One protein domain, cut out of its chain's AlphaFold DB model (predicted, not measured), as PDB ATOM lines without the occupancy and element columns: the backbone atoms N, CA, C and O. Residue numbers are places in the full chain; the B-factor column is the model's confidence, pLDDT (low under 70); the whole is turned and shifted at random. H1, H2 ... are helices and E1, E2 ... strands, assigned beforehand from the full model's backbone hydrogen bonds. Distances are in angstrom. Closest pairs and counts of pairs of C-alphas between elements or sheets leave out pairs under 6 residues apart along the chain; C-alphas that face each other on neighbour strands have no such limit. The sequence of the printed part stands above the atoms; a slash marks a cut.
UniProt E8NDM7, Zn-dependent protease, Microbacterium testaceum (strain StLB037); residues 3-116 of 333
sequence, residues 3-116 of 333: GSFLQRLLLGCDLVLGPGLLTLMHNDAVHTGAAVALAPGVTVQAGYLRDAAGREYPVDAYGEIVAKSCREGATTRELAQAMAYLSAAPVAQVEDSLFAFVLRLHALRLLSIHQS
ATOM      1  N   GLY A   3     136.603 202.397 158.742       40.81
ATOM      2  CA  GLY A   3     135.917 201.151 159.094       40.81
ATOM      3  C   GLY A   3     134.825 200.753 158.098       40.81
ATOM      4  O   GLY A   3     134.693 199.581 157.784       40.81
ATOM      5  N   SER A   4     134.096 201.708 157.511       48.97
ATOM      6  CA  SER A   4     132.969 201.387 156.626       48.97
ATOM      7  C   SER A   4     133.363 200.846 155.252       48.97
ATOM      8  O   SER A   4     132.509 200.273 154.592       48.97
ATOM      9  N   PHE A   5     134.608 201.019 154.799       52.34
ATOM     10  CA  PHE A   5     135.063 200.520 153.496       52.34
ATOM     11  C   PHE A   5     135.310 199.007 153.548       52.34
ATOM     12  O   PHE A   5     134.625 198.247 152.867       52.34
ATOM     13  N   LEU A   6     136.192 198.567 154.454       49.81
ATOM     14  CA  LEU A   6     136.462 197.146 154.700       49.81
ATOM     15  C   LEU A   6     135.204 196.420 155.175       49.81
ATOM     16  O   LEU A   6     134.897 195.329 154.709       49.81
ATOM     17  N   GLN A   7     134.421 197.058 156.047       47.78
ATOM     18  CA  GLN A   7     133.207 196.449 156.565       47.78
ATOM     19  C   GLN A   7     132.098 196.367 155.508       47.78
ATOM     20  O   GLN A   7     131.331 195.428 155.571       47.78
ATOM     21  N   ARG A   8     132.006 197.251 154.499       53.28
ATOM     22  CA  ARG A   8     131.015 197.107 153.403       53.28
ATOM     23  C   ARG A   8     131.444 196.102 152.338       53.28
ATOM     24  O   ARG A   8     130.591 195.391 151.818       53.28
ATOM     25  N   LEU A   9     132.745 195.996 152.072       46.72
ATOM     26  CA  LEU A   9     133.296 194.974 151.179       46.72
ATOM     27  C   LEU A   9     133.121 193.563 151.780       46.72
ATOM     28  O   LEU A   9     132.854 192.603 151.060       46.72
ATOM     29  N   LEU A  10     133.164 193.461 153.115       42.12
ATOM     30  CA  LEU A  10     132.893 192.233 153.867       42.12
ATOM     31  C   LEU A  10     131.391 191.995 154.147       42.12
ATOM     32  O   LEU A  10     130.942 190.861 154.033       42.12
ATOM     33  N   LEU A  11     130.591 193.026 154.452       43.22
ATOM     34  CA  LEU A  11     129.153 192.901 154.785       43.22
ATOM     35  C   LEU A  11     128.224 192.840 153.563       43.22
ATOM     36  O   LEU A  11     127.083 192.414 153.687       43.22
ATOM     37  N   GLY A  12     128.692 193.183 152.358       44.16
ATOM     38  CA  GLY A  12     128.010 192.785 151.115       44.16
ATOM     39  C   GLY A  12     128.085 191.271 150.840       44.16
ATOM     40  O   GLY A  12     127.587 190.792 149.819       44.16
ATOM     41  N   CYS A  13     128.738 190.517 151.731       41.97
ATOM     42  CA  CYS A  13     129.072 189.106 151.603       41.97
ATOM     43  C   CYS A  13     128.637 188.297 152.841       41.97
ATOM     44  O   CYS A  13     129.405 187.477 153.335       41.97
ATOM     45  N   ASP A  14     127.412 188.479 153.336       33.69
ATOM     46  CA  ASP A  14     126.867 187.597 154.378       33.69
ATOM     47  C   ASP A  14     126.431 186.244 153.788       33.69
ATOM     48  O   ASP A  14     125.301 186.051 153.343       33.69
ATOM     49  N   LEU A  15     127.358 185.283 153.792       37.94
ATOM     50  CA  LEU A  15     127.063 183.849 153.838       37.94
ATOM     51  C   LEU A  15     128.231 183.119 154.523       37.94
ATOM     52  O   LEU A  15     129.223 182.754 153.901       37.94
ATOM     53  N   VAL A  16     128.077 182.996 155.846       43.50
ATOM     54  CA  VAL A  16     128.558 181.950 156.767       43.50
ATOM     55  C   VAL A  16     129.573 180.967 156.173       43.50
ATOM     56  O   VAL A  16     129.178 180.122 155.380       43.50
ATOM     57  N   LEU A  17     130.832 181.023 156.630       35.69
ATOM     58  CA  LEU A  17     131.735 179.886 156.917       35.69
ATOM     59  C   LEU A  17     133.051 180.431 157.538       35.69
ATOM     60  O   LEU A  17     133.596 181.427 157.072       35.69
ATOM     61  N   GLY A  18     133.523 179.827 158.638       33.09
ATOM     62  CA  GLY A  18     134.575 180.378 159.518       33.09
ATOM     63  C   GLY A  18     136.028 180.333 158.982       33.09
ATOM     64  O   GLY A  18     136.331 179.509 158.121       33.09
ATOM     65  N   PRO A  19     136.959 181.184 159.490       45.59
ATOM     66  CA  PRO A  19     137.962 181.809 158.614       45.59
ATOM     67  C   PRO A  19     139.453 181.618 158.982       45.59
ATOM     68  O   PRO A  19     140.304 182.302 158.425       45.59
ATOM     69  N   GLY A  20     139.830 180.738 159.913       36.31
ATOM     70  CA  GLY A  20     141.206 180.760 160.452       36.31
ATOM     71  C   GLY A  20     142.274 180.063 159.599       36.31
ATOM     72  O   GLY A  20     143.316 180.638 159.302       36.31
ATOM     73  N   LEU A  21     142.029 178.804 159.218       36.06
ATOM     74  CA  LEU A  21     143.091 177.917 158.712       36.06
ATOM     75  C   LEU A  21     142.981 177.598 157.211       36.06
ATOM     76  O   LEU A  21     143.984 177.322 156.562       36.06
ATOM     77  N   LEU A  22     141.778 177.699 156.634       40.53
ATOM     78  CA  LEU A  22     141.551 177.540 155.190       40.53
ATOM     79  C   LEU A  22     142.045 178.750 154.384       40.53
ATOM     80  O   LEU A  22     142.471 178.595 153.243       40.53
ATOM     81  N   THR A  23     142.046 179.934 154.992       44.34
ATOM     82  CA  THR A  23     142.349 181.213 154.337       44.34
ATOM     83  C   THR A  23     143.831 181.344 153.979       44.34
ATOM     84  O   THR A  23     144.157 181.819 152.896       44.34
ATOM     85  N   LEU A  24     144.736 180.814 154.814       43.47
ATOM     86  CA  LEU A  24     146.176 180.799 154.522       43.47
ATOM     87  C   LEU A  24     146.556 179.806 153.412       43.47
ATOM     88  O   LEU A  24     147.509 180.059 152.687       43.47
ATOM     89  N   MET A  25     145.797 178.720 153.220       42.72
ATOM     90  CA  MET A  25     146.023 177.794 152.095       42.72
ATOM     91  C   MET A  25     145.251 178.182 150.818       42.72
ATOM     92  O   MET A  25     145.582 177.691 149.741       42.72
ATOM     93  N   HIS A  26     144.229 179.044 150.911       48.34
ATOM     94  CA  HIS A  26     143.444 179.531 149.762       48.34
ATOM     95  C   HIS A  26     143.984 180.824 149.134       48.34
ATOM     96  O   HIS A  26     143.781 181.029 147.936       48.34
ATOM     97  N   ASN A  27     144.699 181.663 149.891       48.06
ATOM     98  CA  ASN A  27     145.203 182.955 149.400       48.06
ATOM     99  C   ASN A  27     146.350 182.853 148.387       48.06
ATOM    100  O   ASN A  27     146.735 183.845 147.778       48.06
ATOM    101  N   ASP A  28     146.861 181.651 148.145       53.00
ATOM    102  CA  ASP A  28     148.019 181.450 147.289       53.00
ATOM    103  C   ASP A  28     147.686 181.294 145.797       53.00
ATOM    104  O   ASP A  28     148.583 181.349 144.962       53.00
ATOM    105  N   ALA A  29     146.418 181.134 145.414       53.09
ATOM    106  CA  ALA A  29     146.061 180.842 144.021       53.09
ATOM    107  C   ALA A  29     146.327 182.006 143.051       53.09
ATOM    108  O   ALA A  29     146.575 181.800 141.861       53.09
ATOM    109  N   VAL A  30     146.256 183.242 143.550       62.25
ATOM    110  CA  VAL A  30     146.403 184.459 142.750       62.25
ATOM    111  C   VAL A  30     147.671 185.175 143.196       62.25
ATOM    112  O   VAL A  30     147.684 185.872 144.201       62.25
ATOM    113  N   HIS A  31     148.754 185.026 142.439       71.44
ATOM    114  CA  HIS A  31     149.990 185.739 142.737       71.44
ATOM    115  C   HIS A  31     149.874 187.243 142.461       71.44
ATOM    116  O   HIS A  31     149.192 187.678 141.526       71.44
ATOM    117  N   THR A  32     150.632 188.045 143.212       74.00
ATOM    118  CA  THR A  32     150.884 189.449 142.875       74.00
ATOM    119  C   THR A  32     151.483 189.538 141.469       74.00
ATOM    120  O   THR A  32     152.529 188.953 141.179       74.00
ATOM    121  N   GLY A  33     150.812 190.271 140.580       81.94
ATOM    122  CA  GLY A  33     151.197 190.396 139.172       81.94
ATOM    123  C   GLY A  33     150.633 189.311 138.247       81.94
ATOM    124  O   GLY A  33     151.028 189.264 137.086       81.94
ATOM    125  N   ALA A  34     149.728 188.445 138.718       86.31
ATOM    126  CA  ALA A  34     148.924 187.611 137.827       86.31
ATOM    127  C   ALA A  34     148.074 188.499 136.909       86.31
ATOM    128  O   ALA A  34     147.493 189.479 137.377       86.31
ATOM    129  N   ALA A  35     147.987 188.156 135.625       90.50
ATOM    130  CA  ALA A  35     147.078 188.825 134.709       90.50
ATOM    131  C   ALA A  35     145.671 188.252 134.898       90.50
ATOM    132  O   ALA A  35     145.478 187.036 134.924       90.50
ATOM    133  N   VAL A  36     144.688 189.126 135.050       92.81
ATOM    134  CA  VAL A  36     143.284 188.777 135.222       92.81
ATOM    135  C   VAL A  36     142.475 189.366 134.081       92.81
ATOM    136  O   VAL A  36     142.620 190.537 133.727       92.81
ATOM    137  N   ALA A  37     141.637 188.525 133.487       94.31
ATOM    138  CA  ALA A  37     140.754 188.901 132.398       94.31
ATOM    139  C   ALA A  37     139.344 188.376 132.662       94.31
ATOM    140  O   ALA A  37     139.179 187.329 133.291       94.31
ATOM    141  N   LEU A  38     138.314 189.066 132.176       94.81
ATOM    142  CA  LEU A  38     136.960 188.511 132.197       94.81
ATOM    143  C   LEU A  38     136.904 187.216 131.378       94.81
ATOM    144  O   LEU A  38     137.523 187.104 130.319       94.81
ATOM    145  N   ALA A  39     136.159 186.229 131.873       93.19
ATOM    146  CA  ALA A  39     135.929 185.010 131.114       93.19
ATOM    147  C   ALA A  39     135.124 185.319 129.828       93.19
ATOM    148  O   ALA A  39     134.321 186.258 129.808       93.19
ATOM    149  N   PRO A  40     135.302 184.541 128.747       91.56
ATOM    150  CA  PRO A  40     134.564 184.738 127.504       91.56
ATOM    151  C   PRO A  40     133.046 184.770 127.723       91.56
ATOM    152  O   PRO A  40     132.489 183.930 128.427       91.56
ATOM    153  N   GLY A  41     132.379 185.749 127.111       89.81
ATOM    154  CA  GLY A  41     130.930 185.937 127.223       89.81
ATOM    155  C   GLY A  41     130.461 186.620 128.513       89.81
ATOM    156  O   GLY A  41     129.277 186.931 128.616       89.81
ATOM    157  N   VAL A  42     131.354 186.907 129.467       94.31
ATOM    158  CA  VAL A  42     131.015 187.719 130.642       94.31
ATOM    159  C   VAL A  42     130.928 189.188 130.241       94.31
ATOM    160  O   VAL A  42     131.843 189.742 129.630       94.31
ATOM    161  N   THR A  43     129.829 189.838 130.610       95.69
ATOM    162  CA  THR A  43     129.603 191.266 130.367       95.69
ATOM    163  C   THR A  43     129.473 192.017 131.687       95.69
ATOM    164  O   THR A  43     128.985 191.479 132.680       95.69
ATOM    165  N   VAL A  44     129.936 193.270 131.700       95.88
ATOM    166  CA  VAL A  44     129.817 194.163 132.866       95.88
ATOM    167  C   VAL A  44     128.701 195.153 132.590       95.88
ATOM    168  O   VAL A  44     128.764 195.853 131.574       95.88
ATOM    169  N   GLN A  45     127.715 195.201 133.479       95.06
ATOM    170  CA  GLN A  45     126.598 196.143 133.462       95.06
ATOM    171  C   GLN A  45     126.541 196.889 134.802       95.06
ATOM    172  O   GLN A  45     127.236 196.522 135.750       95.06
ATOM    173  N   ALA A  46     125.765 197.972 134.872       94.25
ATOM    174  CA  ALA A  46     125.692 198.785 136.083       94.25
ATOM    175  C   ALA A  46     125.140 197.955 137.255       94.25
ATOM    176  O   ALA A  46     123.999 197.495 137.207       94.25
ATOM    177  N   GLY A  47     125.957 197.754 138.293       93.44
ATOM    178  CA  GLY A  47     125.584 197.004 139.499       93.44
ATOM    179  C   GLY A  47     125.576 195.470 139.386       93.44
ATOM    180  O   GLY A  47     125.262 194.800 140.372       93.44
ATOM    181  N   TYR A  48     125.915 194.879 138.233       95.88
ATOM    182  CA  TYR A  48     126.027 193.419 138.100       95.88
ATOM    183  C   TYR A  48     126.948 192.954 136.961       95.88
ATOM    184  O   TYR A  48     127.144 193.616 135.941       95.88
ATOM    185  N   LEU A  49     127.490 191.748 137.123       96.25
ATOM    186  CA  LEU A  49     128.141 190.972 136.071       96.25
ATOM    187  C   LEU A  49     127.161 189.950 135.521       96.25
ATOM    188  O   LEU A  49     126.470 189.284 136.287       96.25
ATOM    189  N   ARG A  50     127.126 189.793 134.201       94.94
ATOM    190  CA  ARG A  50     126.297 188.785 133.545       94.94
ATOM    191  C   ARG A  50     127.180 187.755 132.862       94.94
ATOM    192  O   ARG A  50     128.026 188.132 132.054       94.94
ATOM    193  N   ASP A  51     127.009 186.481 133.202       92.75
ATOM    194  CA  ASP A  51     127.761 185.389 132.578       92.75
ATOM    195  C   ASP A  51     127.229 185.036 131.176       92.75
ATOM    196  O   ASP A  51     126.203 185.548 130.722       92.75
ATOM    197  N   ALA A  52     127.917 184.122 130.487       86.81
ATOM    198  CA  ALA A  52     127.518 183.661 129.157       86.81
ATOM    199  C   ALA A  52     126.172 182.904 129.138       86.81
ATOM    200  O   ALA A  52     125.552 182.785 128.083       86.81
ATOM    201  N   ALA A  53     125.715 182.390 130.285       83.69
ATOM    202  CA  ALA A  53     124.400 181.767 130.439       83.69
ATOM    203  C   ALA A  53     123.302 182.798 130.763       83.69
ATOM    204  O   ALA A  53     122.133 182.442 130.911       83.69
ATOM    205  N   GLY A  54     123.666 184.077 130.866       88.25
ATOM    206  CA  GLY A  54     122.765 185.172 131.163       88.25
ATOM    207  C   GLY A  54     122.457 185.349 132.648       88.25
ATOM    208  O   GLY A  54     121.599 186.176 132.951       88.25
ATOM    209  N   ARG A  55     123.124 184.621 133.552       90.88
ATOM    210  CA  ARG A  55     122.952 184.758 135.001       90.88
ATOM    211  C   ARG A  55     123.643 186.015 135.500       90.88
ATOM    212  O   ARG A  55     124.778 186.303 135.128       90.88
ATOM    213  N   GLU A  56     122.950 186.725 136.377       95.62
ATOM    214  CA  GLU A  56     123.403 187.989 136.941       95.62
ATOM    215  C   GLU A  56     124.011 187.785 138.329       95.62
ATOM    216  O   GLU A  56     123.523 187.001 139.149       95.62
ATOM    217  N   TYR A  57     125.103 188.500 138.574       95.38
ATOM    218  CA  TYR A  57     125.886 188.467 139.797       95.38
ATOM    219  C   TYR A  57     126.063 189.906 140.277       95.38
ATOM    220  O   TYR A  57     126.774 190.664 139.613       95.38
ATOM    221  N   PRO A  58     125.422 190.312 141.385       95.38
ATOM    222  CA  PRO A  58     125.494 191.690 141.845       95.38
ATOM    223  C   PRO A  58     126.934 192.059 142.206       95.38
ATOM    224  O   PRO A  58     127.651 191.268 142.828       95.38
ATOM    225  N   VAL A  59     127.342 193.262 141.817       94.50
ATOM    226  CA  VAL A  59     128.625 193.864 142.191       94.50
ATOM    227  C   VAL A  59     128.394 195.297 142.647       94.50
ATOM    228  O   VAL A  59     127.490 195.978 142.170       94.50
ATOM    229  N   ASP A  60     129.202 195.752 143.594       92.31
ATOM    230  CA  ASP A  60     129.212 197.154 143.991       92.31
ATOM    231  C   ASP A  60     129.977 198.010 142.962       92.31
ATOM    232  O   ASP A  60     130.538 197.511 141.984       92.31
ATOM    233  N   ALA A  61     130.009 199.327 143.181       90.62
ATOM    234  CA  ALA A  61     130.687 200.253 142.274       90.62
ATOM    235  C   ALA A  61     132.192 199.948 142.124       90.62
ATOM    236  O   ALA A  61     132.746 200.101 141.037       90.62
ATOM    237  N   TYR A  62     132.853 199.480 143.191       89.12
ATOM    238  CA  TYR A  62     134.264 199.088 143.145       89.12
ATOM    239  C   TYR A  62     134.468 197.811 142.329       89.12
ATOM    240  O   TYR A  62     135.325 197.779 141.444       89.12
ATOM    241  N   GLY A  63     133.655 196.783 142.566       91.75
ATOM    242  CA  GLY A  63     133.659 195.547 141.797       91.75
ATOM    243  C   GLY A  63     133.373 195.783 140.316       91.75
ATOM    244  O   GLY A  63     133.999 195.150 139.467       91.75
ATOM    245  N   GLU A  64     132.500 196.738 139.988       93.50
ATOM    246  CA  GLU A  64     132.246 197.160 138.609       93.50
ATOM    247  C   GLU A  64     133.490 197.781 137.956       93.50
ATOM    248  O   GLU A  64     133.819 197.430 136.823       93.50
ATOM    249  N   ILE A  65     134.211 198.663 138.661       92.56
ATOM    250  CA  ILE A  65     135.461 199.255 138.156       92.56
ATOM    251  C   ILE A  65     136.514 198.165 137.943       92.56
ATOM    252  O   ILE A  65     137.101 198.090 136.865       92.56
ATOM    253  N   VAL A  66     136.710 197.280 138.925       93.25
ATOM    254  CA  VAL A  66     137.648 196.154 138.811       93.25
ATOM    255  C   VAL A  66     137.289 195.275 137.613       93.25
ATOM    256  O   VAL A  66     138.158 194.945 136.807       93.25
ATOM    257  N   ALA A  67     136.011 194.929 137.444       93.81
ATOM    258  CA  ALA A  67     135.558 194.099 136.335       93.81
ATOM    259  C   ALA A  67     135.709 194.791 134.974       93.81
ATOM    260  O   ALA A  67     136.072 194.136 133.995       93.81
ATOM    261  N   LYS A  68     135.473 196.106 134.896       94.12
ATOM    262  CA  LYS A  68     135.739 196.909 133.693       94.12
ATOM    263  C   LYS A  68     137.220 196.878 133.331       94.12
ATOM    264  O   LYS A  68     137.531 196.574 132.186       94.12
ATOM    265  N   SER A  69     138.115 197.069 134.298       93.69
ATOM    266  CA  SER A  69     139.562 196.957 134.075       93.69
ATOM    267  C   SER A  69     139.981 195.544 133.643       93.69
ATOM    268  O   SER A  69     140.835 195.383 132.778       93.69
ATOM    269  N   CYS A  70     139.330 194.497 134.162       94.12
ATOM    270  CA  CYS A  70     139.566 193.116 133.723       94.12
ATOM    271  C   CYS A  70     139.093 192.835 132.285       94.12
ATOM    272  O   CYS A  70     139.440 191.796 131.729       94.12
ATOM    273  N   ARG A  71     138.288 193.703 131.658       90.94
ATOM    274  CA  ARG A  71     137.834 193.499 130.273       90.94
ATOM    275  C   ARG A  71     138.990 193.590 129.275       90.94
ATOM    276  O   ARG A  71     139.001 192.847 128.300       90.94
ATOM    277  N   GLU A  72     139.942 194.479 129.538       85.25
ATOM    278  CA  GLU A  72     141.121 194.713 128.691       85.25
ATOM    279  C   GLU A  72     142.315 193.831 129.094       85.25
ATOM    280  O   GLU A  72     143.295 193.732 128.362       85.25
ATOM    281  N   GLY A  73     142.195 193.129 130.223       87.56
ATOM    282  CA  GLY A  73     143.287 192.405 130.857       87.56
ATOM    283  C   GLY A  73     144.125 193.353 131.710       87.56
ATOM    284  O   GLY A  73     144.753 194.273 131.202       87.56
ATOM    285  N   ALA A  74     144.152 193.109 133.016       91.94
ATOM    286  CA  ALA A  74     144.941 193.894 133.960       91.94
ATOM    287  C   ALA A  74     145.711 192.959 134.884       91.94
ATOM    288  O   ALA A  74     145.276 191.840 135.155       91.94
ATOM    289  N   THR A  75     146.854 193.389 135.400       92.56
ATOM    290  CA  THR A  75     147.530 192.636 136.455       92.56
ATOM    291  C   THR A  75     146.901 192.931 137.813       92.56
ATOM    292  O   THR A  75     146.425 194.034 138.078       92.56
ATOM    293  N   THR A  76     146.943 191.965 138.734       91.50
ATOM    294  CA  THR A  76     146.465 192.176 140.113       91.50
ATOM    295  C   THR A  76     147.170 193.332 140.818       91.50
ATOM    296  O   THR A  76     146.560 194.007 141.639       91.50
ATOM    297  N   ARG A  77     148.426 193.615 140.447       92.06
ATOM    298  CA  ARG A  77     149.190 194.758 140.956       92.06
ATOM    299  C   ARG A  77     148.641 196.092 140.448       92.06
ATOM    300  O   ARG A  77     148.461 197.002 141.248       92.06
ATOM    301  N   GLU A  78     148.369 196.209 139.150       93.81
ATOM    302  CA  GLU A  78     147.785 197.426 138.564       93.81
ATOM    303  C   GLU A  78     146.398 197.700 139.145       93.81
ATOM    304  O   GLU A  78     146.095 198.831 139.523       93.81
ATOM    305  N   LEU A  79     145.581 196.653 139.298       93.81
ATOM    306  CA  LEU A  79     144.274 196.755 139.943       93.81
ATOM    307  C   LEU A  79     144.395 197.221 141.397       93.81
ATOM    308  O   LEU A  79     143.673 198.131 141.798       93.81
ATOM    309  N   ALA A  80     145.316 196.648 142.178       93.81
ATOM    310  CA  ALA A  80     145.527 197.045 143.567       93.81
ATOM    311  C   ALA A  80     145.979 198.506 143.685       93.81
ATOM    312  O   ALA A  80     145.459 199.244 144.519       93.81
ATOM    313  N   GLN A  81     146.896 198.948 142.821       93.94
ATOM    314  CA  GLN A  81     147.365 200.336 142.780       93.94
ATOM    315  C   GLN A  81     146.245 201.310 142.393       93.94
ATOM    316  O   GLN A  81     146.067 202.330 143.059       93.94
ATOM    317  N   ALA A  82     145.461 200.986 141.362       92.31
ATOM    318  CA  ALA A  82     144.333 201.809 140.932       92.31
ATOM    319  C   ALA A  82     143.258 201.918 142.026       92.31
ATOM    320  O   ALA A  82     142.738 203.002 142.286       92.31
ATOM    321  N   MET A  83     142.951 200.809 142.703       93.44
ATOM    322  CA  MET A  83     141.984 200.787 143.802       93.44
ATOM    323  C   MET A  83     142.489 201.529 145.035       93.44
ATOM    324  O   MET A  83     141.732 202.309 145.602       93.44
ATOM    325  N   ALA A  84     143.767 201.385 145.390       94.12
ATOM    326  CA  ALA A  84     144.395 202.145 146.468       94.12
ATOM    327  C   ALA A  84     144.353 203.655 146.219       94.12
ATOM    328  O   ALA A  84     144.031 204.421 147.127       94.12
ATOM    329  N   TYR A  85     144.613 204.077 144.978       93.88
ATOM    330  CA  TYR A  85     144.492 205.474 144.575       93.88
ATOM    331  C   TYR A  85     143.050 205.985 144.722       93.88
ATOM    332  O   TYR A  85     142.826 207.019 145.348       93.88
ATOM    333  N   LEU A  86     142.061 205.238 144.214       93.00
ATOM    334  CA  LEU A  86     140.648 205.633 144.272       93.00
ATOM    335  C   LEU A  86     140.058 205.610 145.689       93.00
ATOM    336  O   LEU A  86     139.172 206.405 145.993       93.00
ATOM    337  N   SER A  87     140.519 204.708 146.556       91.50
ATOM    338  CA  SER A  87     140.034 204.583 147.935       91.50
ATOM    339  C   SER A  87     140.865 205.370 148.953       91.50
ATOM    340  O   SER A  87     140.555 205.320 150.143       91.50
ATOM    341  N   ALA A  88     141.935 206.048 148.514       94.44
ATOM    342  CA  ALA A  88     142.946 206.691 149.357       94.44
ATOM    343  C   ALA A  88     143.546 205.768 150.445       94.44
ATOM    344  O   ALA A  88     144.047 206.247 151.461       94.44
ATOM    345  N   ALA A  89     143.496 204.446 150.256       93.12
ATOM    346  CA  ALA A  89     143.945 203.467 151.245       93.12
ATOM    347  C   ALA A  89     145.354 202.943 150.914       93.12
ATOM    348  O   ALA A  89     145.757 202.952 149.749       93.12
ATOM    349  N   PRO A  90     146.114 202.435 151.902       93.88
ATOM    350  CA  PRO A  90     147.375 201.753 151.631       93.88
ATOM    351  C   PRO A  90     147.171 200.542 150.711       93.88
ATOM    352  O   PRO A  90     146.266 199.738 150.939       93.88
ATOM    353  N   VAL A  91     148.058 200.368 149.722       91.12
ATOM    354  CA  VAL A  91     147.990 199.272 148.731       91.12
ATOM    355  C   VAL A  91     147.844 197.904 149.401       91.12
ATOM    356  O   VAL A  91     146.984 197.132 148.999       91.12
ATOM    357  N   ALA A  92     148.592 197.647 150.478       88.94
ATOM    358  CA  ALA A  92     148.540 196.376 151.204       88.94
ATOM    359  C   ALA A  92     147.133 196.024 151.734       88.94
ATOM    360  O   ALA A  92     146.732 194.870 151.683       88.94
ATOM    361  N   GLN A  93     146.347 197.008 152.195       87.88
ATOM    362  CA  GLN A  93     144.978 196.756 152.680       87.88
ATOM    363  C   GLN A  93     144.001 196.468 151.531       87.88
ATOM    364  O   GLN A  93     143.035 195.717 151.683       87.88
ATOM    365  N   VAL A  94     144.239 197.096 150.379       90.12
ATOM    366  CA  VAL A  94     143.427 196.917 149.174       90.12
ATOM    367  C   VAL A  94     143.730 195.586 148.500       90.12
ATOM    368  O   VAL A  94     142.806 194.954 147.997       90.12
ATOM    369  N   GLU A  95     144.986 195.138 148.529       89.44
ATOM    370  CA  GLU A  95     145.405 193.846 147.986       89.44
ATOM    371  C   GLU A  95     144.593 192.695 148.589       89.44
ATOM    372  O   GLU A  95     143.962 191.965 147.829       89.44
ATOM    373  N   ASP A  96     144.502 192.578 149.917       86.12
ATOM    374  CA  ASP A  96     143.752 191.494 150.576       86.12
ATOM    375  C   ASP A  96     142.275 191.447 150.140       86.12
ATOM    376  O   ASP A  96     141.729 190.391 149.806       86.12
ATOM    377  N   SER A  97     141.635 192.618 150.091       87.06
ATOM    378  CA  SER A  97     140.234 192.772 149.681       87.06
ATOM    379  C   SER A  97     140.027 192.435 148.201       87.06
ATOM    380  O   SER A  97     139.083 191.730 147.833       87.06
ATOM    381  N   LEU A  98     140.933 192.912 147.344       90.19
ATOM    382  CA  LEU A  98     140.924 192.644 145.913       90.19
ATOM    383  C   LEU A  98     141.155 191.157 145.632       90.19
ATOM    384  O   LEU A  98     140.463 190.588 144.790       90.19
ATOM    385  N   PHE A  99     142.085 190.513 146.335       87.38
ATOM    386  CA  PHE A  99     142.354 189.087 146.180       87.38
ATOM    387  C   PHE A  99     141.135 188.249 146.552       87.38
ATOM    388  O   PHE A  99     140.739 187.391 145.762       87.38
ATOM    389  N   ALA A 100     140.482 188.533 147.682       86.38
ATOM    390  CA  ALA A 100     139.245 187.852 148.065       86.38
ATOM    391  C   ALA A 100     138.149 188.013 146.993       86.38
ATOM    392  O   ALA A 100     137.481 187.041 146.623       86.38
ATOM    393  N   PHE A 101     138.004 189.218 146.434       89.44
ATOM    394  CA  PHE A 101     137.052 189.490 145.358       89.44
ATOM    395  C   PHE A 101     137.393 188.738 144.060       89.44
ATOM    396  O   PHE A 101     136.531 188.064 143.492       89.44
ATOM    397  N   VAL A 102     138.655 188.774 143.615       90.50
ATOM    398  CA  VAL A 102     139.135 188.054 142.424       90.50
ATOM    399  C   VAL A 102     138.956 186.546 142.585       90.50
ATOM    400  O   VAL A 102     138.468 185.892 141.665       90.50
ATOM    401  N   LEU A 103     139.286 185.988 143.754       86.88
ATOM    402  CA  LEU A 103     139.078 184.572 144.063       86.88
ATOM    403  C   LEU A 103     137.598 184.194 144.006       86.88
ATOM    404  O   LEU A 103     137.257 183.145 143.458       86.88
ATOM    405  N   ARG A 104     136.705 185.056 144.504       88.56
ATOM    406  CA  ARG A 104     135.258 184.842 144.413       88.56
ATOM    407  C   ARG A 104     134.778 184.851 142.962       88.56
ATOM    408  O   ARG A 104     134.083 183.921 142.555       88.56
ATOM    409  N   LEU A 105     135.171 185.846 142.164       91.50
ATOM    410  CA  LEU A 105     134.832 185.891 140.734       91.50
ATOM    411  C   LEU A 105     135.387 184.676 139.983       91.50
ATOM    412  O   LEU A 105     134.711 184.111 139.122       91.50
ATOM    413  N   HIS A 106     136.589 184.235 140.339       88.81
ATOM    414  CA  HIS A 106     137.213 183.052 139.769       88.81
ATOM    415  C   HIS A 106     136.475 181.757 140.134       88.81
ATOM    416  O   HIS A 106     136.224 180.921 139.263       88.81
ATOM    417  N   ALA A 107     136.063 181.601 141.395       85.38
ATOM    418  CA  ALA A 107     135.255 180.470 141.850       85.38
ATOM    419  C   ALA A 107     133.902 180.401 141.120       85.38
ATOM    420  O   ALA A 107     133.408 179.313 140.824       85.38
ATOM    421  N   LEU A 108     133.345 181.563 140.762       88.00
ATOM    422  CA  LEU A 108     132.138 181.699 139.941       88.00
ATOM    423  C   LEU A 108     132.394 181.570 138.429       88.00
ATOM    424  O   LEU A 108     131.446 181.641 137.653       88.00
ATOM    425  N   ARG A 109     133.649 181.357 138.006       88.06
ATOM    426  CA  ARG A 109     134.100 181.282 136.602       88.06
ATOM    427  C   ARG A 109     133.837 182.543 135.775       88.06
ATOM    428  O   ARG A 109     133.759 182.475 134.553       88.06
ATOM    429  N   LEU A 110     133.749 183.694 136.432       92.50
ATOM    430  CA  LEU A 110     133.569 184.992 135.775       92.50
ATOM    431  C   LEU A 110     134.897 185.604 135.312       92.50
ATOM    432  O   LEU A 110     134.910 186.538 134.513       92.50
ATOM    433  N   LEU A 111     136.015 185.080 135.816       92.50
ATOM    434  CA  LEU A 111     137.345 185.641 135.629       92.50
ATOM    435  C   LEU A 111     138.366 184.534 135.326       92.50
ATOM    436  O   LEU A 111     138.435 183.508 136.011       92.50
ATOM    437  N   SER A 112     139.150 184.760 134.279       90.88
ATOM    438  CA  SER A 112     140.273 183.946 133.824       90.88
ATOM    439  C   SER A 112     141.571 184.488 134.419       90.88
ATOM    440  O   SER A 112     141.910 185.656 134.217       90.88
ATOM    441  N   ILE A 113     142.304 183.649 135.151       89.19
ATOM    442  CA  ILE A 113     143.579 184.033 135.766       89.19
ATOM    443  C   ILE A 113     144.712 183.449 134.930       89.19
ATOM    444  O   ILE A 113     144.863 182.233 134.837       89.19
ATOM    445  N   HIS A 114     145.537 184.321 134.363       86.69
ATOM    446  CA  HIS A 114     146.714 183.977 133.578       86.69
ATOM    447  C   HIS A 114     147.978 184.220 134.409       86.69
ATOM    448  O   HIS A 114     148.308 185.347 134.781       86.69
ATOM    449  N   GLN A 115     148.710 183.145 134.690       82.50
ATOM    450  CA  GLN A 115     149.999 183.184 135.380       82.50
ATOM    451  C   GLN A 115     151.096 182.540 134.524       82.50
ATOM    452  O   GLN A 115     150.843 181.958 133.470       82.50
ATOM    453  N   SER A 116     152.357 182.675 134.931       76.88
ATOM    454  CA  SER A 116     153.440 181.954 134.258       76.88
ATOM    455  C   SER A 116     153.407 180.480 134.665       76.88
ATOM    456  O   SER A 116     153.555 180.175 135.848       76.88
TER     457      SER A 116
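This is residues 3 to 116 of the 333 residues of the protein "Zn-dependent protease" of Microbacterium testaceum (strain StLB037) (UniProt E8NDM7). Three helices that follow one another, H3, H4 and H5, make a compact core, with a small three-strand sheet, E2 E3 E4, packed on H3 and a two-strand ribbon, E1 beside E5, near H3 and the later part of H5. H1 runs alongside H5 in nearly the same direction, close but not clearly touching it, and after H1 residues 13 to 22, of which 22 belongs to the short H2, stick out free of the rest. The printed part has 114 residues, with five named helices and five named strands in the order H1 H2 E1 E2 E3 E4 H3 H4 H5 E5; both sheets are antiparallel and the class is mixed, helices and strands. The whole is compact, with a radius of gyration of the C-alphas of 13.6 A, and spans 34 by 31 by 29 A.

H1 is residues 3 to 11, beginning at C-alpha 3 at (135.917, 201.151, 159.094), and H2 is residues 22 to 26. E1 is residues 35 to 38, E2 residues 43 to 45, E3 residues 48 to 50 and E4 residues 56 to 58. H3, residues 61 to 72, is 18.0 A long, and H4, residues 76 to 87, 16.0 A. H5, residues 91 to 107, is the longest helix at 23.7 A and begins at (147.990, 199.272, 148.731). E5, residues 111 to 114, ends at (146.714, 183.977, 133.578).

H5 and H4 touch at a steep tilt of 59 degrees, opposite ways, closest at the C-alphas of Ala 84 and Val 91, 5.1 A. H4, with residues 79 to 83 alone, only just touches H3, with 3 pairs of C-alphas within 8 A, the closest those of Val 66 and Leu 79, 6.7 A; the two are a helical hairpin. H3 is on the sheet E2 E3 E4, over E2 and E3 at a height of 9.0 A, two layers with one helix on one face. That sheet is a meander, each strand the antiparallel neighbour of the one before; N 43 and O 50 are 2.9 A apart and N 49 and O 57 2.8 A, within hydrogen-bond range. E1 and E5 are antiparallel, with N 37 and O 112 at 3.0 A. The closest C-alphas of E1 and H3 are those of Ala 37 and Cys 70, 4.6 A, and of H5 and E5 those of Leu 105 and Leu 111, 5.7 A. H1 and H5 are close but not clearly touching, their closest C-alphas those of Leu 9 and Ser 97, 7.4 A, at a shallow tilt of 12 degrees. H2 is apart from H5. H1, H2 and H4 have every O i to N i+4 pair within hydrogen-bond range, H3 7 of 8 and H5 11 of 13.

The two C-alphas farthest apart are those of Ala 53 and Pro 90, 37.1 A. The printed part has no cut, and no link is long. Mean pLDDT of the printed part is 79.4; residues 3 to 30 are under 70.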